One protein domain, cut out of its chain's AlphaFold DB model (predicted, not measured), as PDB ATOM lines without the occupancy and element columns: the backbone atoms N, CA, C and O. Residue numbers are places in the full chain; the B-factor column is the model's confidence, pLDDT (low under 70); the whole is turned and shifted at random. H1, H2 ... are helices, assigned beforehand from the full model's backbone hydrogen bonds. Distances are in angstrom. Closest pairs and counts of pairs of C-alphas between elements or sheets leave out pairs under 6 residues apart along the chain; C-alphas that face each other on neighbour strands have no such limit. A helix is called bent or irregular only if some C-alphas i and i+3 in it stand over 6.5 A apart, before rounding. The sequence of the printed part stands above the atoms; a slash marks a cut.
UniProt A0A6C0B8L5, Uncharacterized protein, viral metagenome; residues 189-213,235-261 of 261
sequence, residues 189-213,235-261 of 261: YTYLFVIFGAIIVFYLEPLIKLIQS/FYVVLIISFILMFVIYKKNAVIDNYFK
ATOM      1  N   TYR A 189      32.376  22.007  28.200       77.44
ATOM      2  CA  TYR A 189      30.959  21.838  28.512       77.44
ATOM      3  C   TYR A 189      30.721  21.054  29.801       77.44
ATOM      4  O   TYR A 189      29.841  21.423  30.580       77.44
ATOM      5  N   THR A 190      31.525  20.026  30.078       78.62
ATOM      6  CA  THR A 190      31.441  19.270  31.334       78.62
ATOM      7  C   THR A 190      31.828  20.158  32.513       78.62
ATOM      8  O   THR A 190      31.178  20.119  33.556       78.62
ATOM      9  N   TYR A 191      32.815  21.038  32.326       78.06
ATOM     10  CA  TYR A 191      33.204  22.030  33.328       78.06
ATOM     11  C   TYR A 191      32.080  23.032  33.635       78.06
ATOM     12  O   TYR A 191      31.735  23.248  34.798       78.06
ATOM     13  N   LEU A 192      31.452  23.595  32.595       78.69
ATOM     14  CA  LEU A 192      30.306  24.496  32.755       78.69
ATOM     15  C   LEU A 192      29.110  23.798  33.410       78.69
ATOM     16  O   LEU A 192      28.439  24.408  34.238       78.69
ATOM     17  N   PHE A 193      28.868  22.523  33.095       81.56
ATOM     18  CA  PHE A 193      27.797  21.744  33.712       81.56
ATOM     19  C   PHE A 193      28.046  21.497  35.206       81.56
ATOM     20  O   PHE A 193      27.131  21.668  36.008       81.56
ATOM     21  N   VAL A 194      29.283  21.169  35.603       81.81
ATOM     22  CA  VAL A 194      29.652  20.988  37.020       81.81
ATOM     23  C   VAL A 194      29.547  22.305  37.791       81.81
ATOM     24  O   VAL A 194      28.972  22.321  38.879       81.81
ATOM     25  N   ILE A 195      30.025  23.421  37.225       81.19
ATOM     26  CA  ILE A 195      29.869  24.748  37.842       81.19
ATOM     27  C   ILE A 195      28.394  25.116  37.968       81.19
ATOM     28  O   ILE A 195      27.967  25.568  39.025       81.19
ATOM     29  N   PHE A 196      27.607  24.917  36.915       81.19
ATOM     30  CA  PHE A 196      26.183  25.229  36.931       81.19
ATOM     31  C   PHE A 196      25.429  24.369  37.952       81.19
ATOM     32  O   PHE A 196      24.633  24.896  38.725       81.19
ATOM     33  N   GLY A 197      25.735  23.070  38.024       80.56
ATOM     34  CA  GLY A 197      25.202  22.163  39.039       80.56
ATOM     35  C   GLY A 197      25.579  22.592  40.459       80.56
ATOM     36  O   GLY A 197      24.715  22.633  41.329       80.56
ATOM     37  N   ALA A 198      26.832  22.995  40.688       80.31
ATOM     38  CA  ALA A 198      27.278  23.528  41.974       80.31
ATOM     39  C   ALA A 198      26.562  24.842  42.329       80.31
ATOM     40  O   ALA A 198      26.094  25.010  43.454       80.31
ATOM     41  N   ILE A 199      26.415  25.756  41.364       78.94
ATOM     42  CA  ILE A 199      25.696  27.017  41.564       78.94
ATOM     43  C   ILE A 199      24.235  26.743  41.922       78.94
ATOM     44  O   ILE A 199      23.721  27.345  42.859       78.94
ATOM     45  N   ILE A 200      23.578  25.803  41.242       79.81
ATOM     46  CA  ILE A 200      22.219  25.391  41.598       79.81
ATOM     47  C   ILE A 200      22.196  24.807  43.011       79.81
ATOM     48  O   ILE A 200      21.445  25.287  43.846       79.81
ATOM     49  N   VAL A 201      23.022  23.819  43.341       78.81
ATOM     50  CA  VAL A 201      22.933  23.159  44.656       78.81
ATOM     51  C   VAL A 201      23.179  24.133  45.816       78.81
ATOM     52  O   VAL A 201      22.458  24.082  46.809       78.81
ATOM     53  N   PHE A 202      24.146  25.049  45.694       75.94
ATOM     54  CA  PHE A 202      24.516  25.950  46.794       75.94
ATOM     55  C   PHE A 202      23.775  27.281  46.802       75.94
ATOM     56  O   PHE A 202      23.504  27.826  47.873       75.94
ATOM     57  N   TYR A 203      23.470  27.827  45.627       78.50
ATOM     58  CA  TYR A 203      22.907  29.167  45.516       78.50
ATOM     59  C   TYR A 203      21.421  29.167  45.166       78.50
ATOM     60  O   TYR A 203      20.808  30.221  45.279       78.50
ATOM     61  N   LEU A 204      20.796  28.031  44.829       74.94
ATOM     62  CA  LEU A 204      19.357  28.004  44.544       74.94
ATOM     63  C   LEU A 204      18.519  28.409  45.761       74.94
ATOM     64  O   LEU A 204      17.614  29.219  45.608       74.94
ATOM     65  N   GLU A 205      18.827  27.919  46.966       74.56
ATOM     66  CA  GLU A 205      18.077  28.298  48.175       74.56
ATOM     67  C   GLU A 205      18.157  29.810  48.485       74.56
ATOM     68  O   GLU A 205      17.101  30.436  48.625       74.56
ATOM     69  N   PRO A 206      19.342  30.455  48.562       76.69
ATOM     70  CA  PRO A 206      19.406  31.900  48.774       76.69
ATOM     71  C   PRO A 206      18.819  32.698  47.605       76.69
ATOM     72  O   PRO A 206      18.265  33.766  47.845       76.69
ATOM     73  N   LEU A 207      18.876  32.197  46.367       72.00
ATOM     74  CA  LEU A 207      18.274  32.853  45.200       72.00
ATOM     75  C   LEU A 207      16.738  32.760  45.244       72.00
ATOM     76  O   LEU A 207      16.066  33.752  44.980       72.00
ATOM     77  N   ILE A 208      16.169  31.633  45.687       73.62
ATOM     78  CA  ILE A 208      14.731  31.510  45.973       73.62
ATOM     79  C   ILE A 208      14.330  32.471  47.092       73.62
ATOM     80  O   ILE A 208      13.366  33.211  46.919       73.62
ATOM     81  N   LYS A 209      15.079  32.527  48.202       73.31
ATOM     82  CA  LYS A 209      14.805  33.479  49.294       73.31
ATOM     83  C   LYS A 209      14.914  34.929  48.829       73.31
ATOM     84  O   LYS A 209      14.088  35.745  49.218       73.31
ATOM     85  N   LEU A 210      15.884  35.246  47.969       74.94
ATOM     86  CA  LEU A 210      16.020  36.563  47.347       74.94
ATOM     87  C   LEU A 210      14.784  36.881  46.494       74.94
ATOM     88  O   LEU A 210      14.181  37.929  46.692       74.94
ATOM     89  N   ILE A 211      14.360  35.965  45.617       70.94
ATOM     90  CA  ILE A 211      13.158  36.121  44.781       70.94
ATOM     91  C   ILE A 211      11.899  36.274  45.643       70.94
ATOM     92  O   ILE A 211      11.065  37.120  45.347       70.94
ATOM     93  N   GLN A 212      11.765  35.499  46.719       66.44
ATOM     94  CA  GLN A 212      10.640  35.587  47.655       66.44
ATOM     95  C   GLN A 212      10.669  36.870  48.496       66.44
ATOM     96  O   GLN A 212       9.617  37.375  48.876       66.44
ATOM     97  N   SER A 213      11.858  37.408  48.785       69.44
ATOM     98  CA  SER A 213      12.021  38.689  49.481       69.44
ATOM     99  C   SER A 213      11.719  39.895  48.593       69.44
ATOM    100  O   SER A 213      11.476  40.982  49.116       69.44
ATOM    101  N   PHE A 235       8.950  26.903  42.628       52.31
ATOM    102  CA  PHE A 235      10.157  26.081  42.515       52.31
ATOM    103  C   PHE A 235      10.207  25.302  41.192       52.31
ATOM    104  O   PHE A 235      11.200  25.368  40.464       52.31
ATOM    105  N   TYR A 236       9.117  24.611  40.838       58.03
ATOM    106  CA  TYR A 236       9.057  23.816  39.608       58.03
ATOM    107  C   TYR A 236       9.109  24.686  38.351       58.03
ATOM    108  O   TYR A 236       9.740  24.298  37.373       58.03
ATOM    109  N   VAL A 237       8.511  25.881  38.374       66.38
ATOM    110  CA  VAL A 237       8.522  26.794  37.219       66.38
ATOM    111  C   VAL A 237       9.933  27.300  36.917       66.38
ATOM    112  O   VAL A 237      10.353  27.264  35.761       66.38
ATOM    113  N   VAL A 238      10.699  27.710  37.934       64.94
ATOM    114  CA  VAL A 238      12.085  28.172  37.730       64.94
ATOM    115  C   VAL A 238      12.977  27.029  37.235       64.94
ATOM    116  O   VAL A 238      13.760  27.225  36.305       64.94
ATOM    117  N   LEU A 239      12.809  25.825  37.790       62.41
ATOM    118  CA  LEU A 239      13.577  24.639  37.402       62.41
ATOM    119  C   LEU A 239      13.261  24.203  35.958       62.41
ATOM    120  O   LEU A 239      14.168  23.885  35.188       62.41
ATOM    121  N   ILE A 240      11.988  24.267  35.550       71.25
ATOM    122  CA  ILE A 240      11.563  23.991  34.169       71.25
ATOM    123  C   ILE A 240      12.141  25.037  33.206       71.25
ATOM    124  O   ILE A 240      12.686  24.669  32.165       71.25
ATOM    125  N   ILE A 241      12.089  26.329  33.548       74.12
ATOM    126  CA  ILE A 241      12.633  27.399  32.697       74.12
ATOM    127  C   ILE A 241      14.153  27.259  32.543       74.12
ATOM    128  O   ILE A 241      14.663  27.400  31.428       74.12
ATOM    129  N   SER A 242      14.882  26.921  33.614       70.38
ATOM    130  CA  SER A 242      16.331  26.708  33.519       70.38
ATOM    131  C   SER A 242      16.680  25.496  32.652       70.38
ATOM    132  O   SER A 242      17.620  25.566  31.862       70.38
ATOM    133  N   PHE A 243      15.902  24.409  32.740       73.56
ATOM    134  CA  PHE A 243      16.082  23.232  31.881       73.56
ATOM    135  C   PHE A 243      15.799  23.539  30.407       73.56
ATOM    136  O   PHE A 243      16.571  23.130  29.540       73.56
ATOM    137  N   ILE A 244      14.738  24.299  30.114       76.50
ATOM    138  CA  ILE A 244      14.405  24.716  28.745       76.50
ATOM    139  C   ILE A 244      15.518  25.596  28.169       76.50
ATOM    140  O   ILE A 244      15.961  25.359  27.046       76.50
ATOM    141  N   LEU A 245      16.015  26.573  28.933       73.94
ATOM    142  CA  LEU A 245      17.118  27.432  28.494       73.94
ATOM    143  C   LEU A 245      18.394  26.630  28.225       73.94
ATOM    144  O   LEU A 245      19.033  26.833  27.192       73.94
ATOM    145  N   MET A 246      18.730  25.676  29.099       69.31
ATOM    146  CA  MET A 246      19.896  24.816  28.898       69.31
ATOM    147  C   MET A 246      19.745  23.949  27.635       69.31
ATOM    148  O   MET A 246      20.679  23.849  26.838       69.31
ATOM    149  N   PHE A 247      18.553  23.392  27.396       75.50
ATOM    150  CA  PHE A 247      18.265  22.581  26.210       75.50
ATOM    151  C   PHE A 247      18.333  23.395  24.908       75.50
ATOM    152  O   PHE A 247      18.870  22.925  23.904       75.50
ATOM    153  N   VAL A 248      17.836  24.637  24.918       76.69
ATOM    154  CA  VAL A 248      17.900  25.543  23.759       76.69
ATOM    155  C   VAL A 248      19.347  25.916  23.428       76.69
ATOM    156  O   VAL A 248      19.722  25.891  22.255       76.69
ATOM    157  N   ILE A 249      20.172  26.207  24.440       71.88
ATOM    158  CA  ILE A 249      21.599  26.511  24.246       71.88
ATOM    159  C   ILE A 249      22.332  25.292  23.668       71.88
ATOM    160  O   ILE A 249      23.069  25.433  22.690       71.88
ATOM    161  N   TYR A 250      22.073  24.094  24.201       73.19
ATOM    162  CA  TYR A 250      22.664  22.853  23.696       73.19
ATOM    163  C   TYR A 250      22.297  22.600  22.226       73.19
ATOM    164  O   TYR A 250      23.168  22.368  21.386       73.19
ATOM    165  N   LYS A 251      21.007  22.719  21.879       71.75
ATOM    166  CA  LYS A 251      20.532  22.441  20.517       71.75
ATOM    167  C   LYS A 251      21.051  23.452  19.494       71.75
ATOM    168  O   LYS A 251      21.360  23.072  18.368       71.75
ATOM    169  N   LYS A 252      21.154  24.733  19.869       67.25
ATOM    170  CA  LYS A 252      21.648  25.786  18.970       67.25
ATOM    171  C   LYS A 252      23.117  25.567  18.592       67.25
ATOM    172  O   LYS A 252      23.475  25.807  17.445       67.25
ATOM    173  N   ASN A 253      23.930  25.046  19.508       53.16
ATOM    174  CA  ASN A 253      25.347  24.789  19.248       53.16
ATOM    175  C   ASN A 253      25.590  23.479  18.485       53.16
ATOM    176  O   ASN A 253      26.411  23.470  17.576       53.16
ATOM    177  N   ALA A 254      24.795  22.430  18.727       58.59
ATOM    178  CA  ALA A 254      24.849  21.202  17.921       58.59
ATOM    179  C   ALA A 254      24.532  21.440  16.429       58.59
ATOM    180  O   ALA A 254      24.981  20.697  15.558       58.59
ATOM    181  N   VAL A 255      23.755  22.485  16.119       60.44
ATOM    182  CA  VAL A 255      23.513  22.918  14.736       60.44
ATOM    183  C   VAL A 255      24.730  23.649  14.164       60.44
ATOM    184  O   VAL A 255      25.064  23.419  13.009       60.44
ATOM    185  N   ILE A 256      25.421  24.480  14.951       54.69
ATOM    186  CA  ILE A 256      26.609  25.227  14.500       54.69
ATOM    187  C   ILE A 256      27.769  24.274  14.171       54.69
ATOM    188  O   ILE A 256      28.407  24.445  13.135       54.69
ATOM    189  N   ASP A 257      27.975  23.216  14.959       51.97
ATOM    190  CA  ASP A 257      29.031  22.223  14.694       51.97
ATOM    191  C   ASP A 257      28.782  21.388  13.423       51.97
ATOM    192  O   ASP A 257      29.729  20.907  12.803       51.97
ATOM    193  N   ASN A 258      27.525  21.255  12.984       55.34
ATOM    194  CA  ASN A 258      27.177  20.617  11.707       55.34
ATOM    195  C   ASN A 258      27.342  21.544  10.491       55.34
ATOM    196  O   ASN A 258      27.325  21.059   9.366       55.34
ATOM    197  N   TYR A 259      27.491  22.856  10.696       53.00
ATOM    198  CA  TYR A 259      27.768  23.816   9.620       53.00
ATOM    199  C   TYR A 259      29.268  24.090   9.423       53.00
ATOM    200  O   TYR A 259      29.638  24.684   8.412       53.00
ATOM    201  N   PHE A 260      30.121  23.666  10.363       48.69
ATOM    202  CA  PHE A 260      31.577  23.864  10.326       48.69
ATOM    203  C   PHE A 260      32.391  22.560  10.184       48.69
ATOM    204  O   PHE A 260      33.613  22.581  10.345       48.69
ATOM    205  N   LYS A 261      31.734  21.445   9.847       46.53
ATOM    206  CA  LYS A 261      32.354  20.205   9.347       46.53
ATOM    207  C   LYS A 261      32.144  20.082   7.845       46.53
ATOM    208  O   LYS A 261      33.073  19.572   7.186       46.53
TER     209      LYS A 261
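AT A GLANCE: This is residues 189 to 213 and 235 to 261 of the 261 residues of an uncharacterized protein of viral metagenome (UniProt A0A6C0B8L5). What shape do these atoms make? Two helices make an open, loose frame: H1a runs one way, H1b turns off it at a bend and passes near the first residue of H2 at Ile 208, and H2 runs back the other way with an empty gap between it and H1a. What is the frame made of? The 52 printed residues hold two named helices, H1 then H2, and no named strand, and the class is all helix. How spread out is it? It is only just loose, close to extended, with a radius of gyration of the C-alphas of 14.3 A and spans of 48 by 22 by 13 A.

HOW THE PARTS SIT: Is the first helix straight? H1, residues 189 to 213, was assigned as one helix by its hydrogen bonds but is bent: C-alphas 202 and 205 are 7.0 A apart. Its arms H1a, residues 189 to 202, and H1b, residues 205 to 213, stand at a steep tilt of 59 degrees. Where does the second helix come near? H1b and H2, residues 235 to 259, are close but not clearly touching, their closest C-alphas being those of Ile 208 and Phe 235, 7.9 A apart. They run opposite ways at a steep tilt of 63 degrees, while H1a and H2 are apart. How do the backbones hold up? Every O i to N i+4 pair is within hydrogen-bond range in H1a and H1b, and 20 of 21 are in H2.

IN THESE COORDINATES: Where does H1 lie? H1a starts at C-alpha 189, (30.959, 21.838, 28.512), and is 19.8 A long; H1b is 12.1 A long. Where does H2 lie? It runs 37.4 A from C-alpha 235, (10.157, 26.081, 42.515), to C-alpha 259, (27.768, 23.816, 9.620).

THE WHOLE: How large is it? The two C-alphas farthest apart, those of Ser 213 and Lys 261, are 48.6 A apart. Where is the cut? Residues 214 to 234 are not printed, and C-alphas 213 and 235 are 14.5 A apart across it. Where is confidence low? Residues 212 to 213, 235 to 239, 246 and 252 to 261 are under 70.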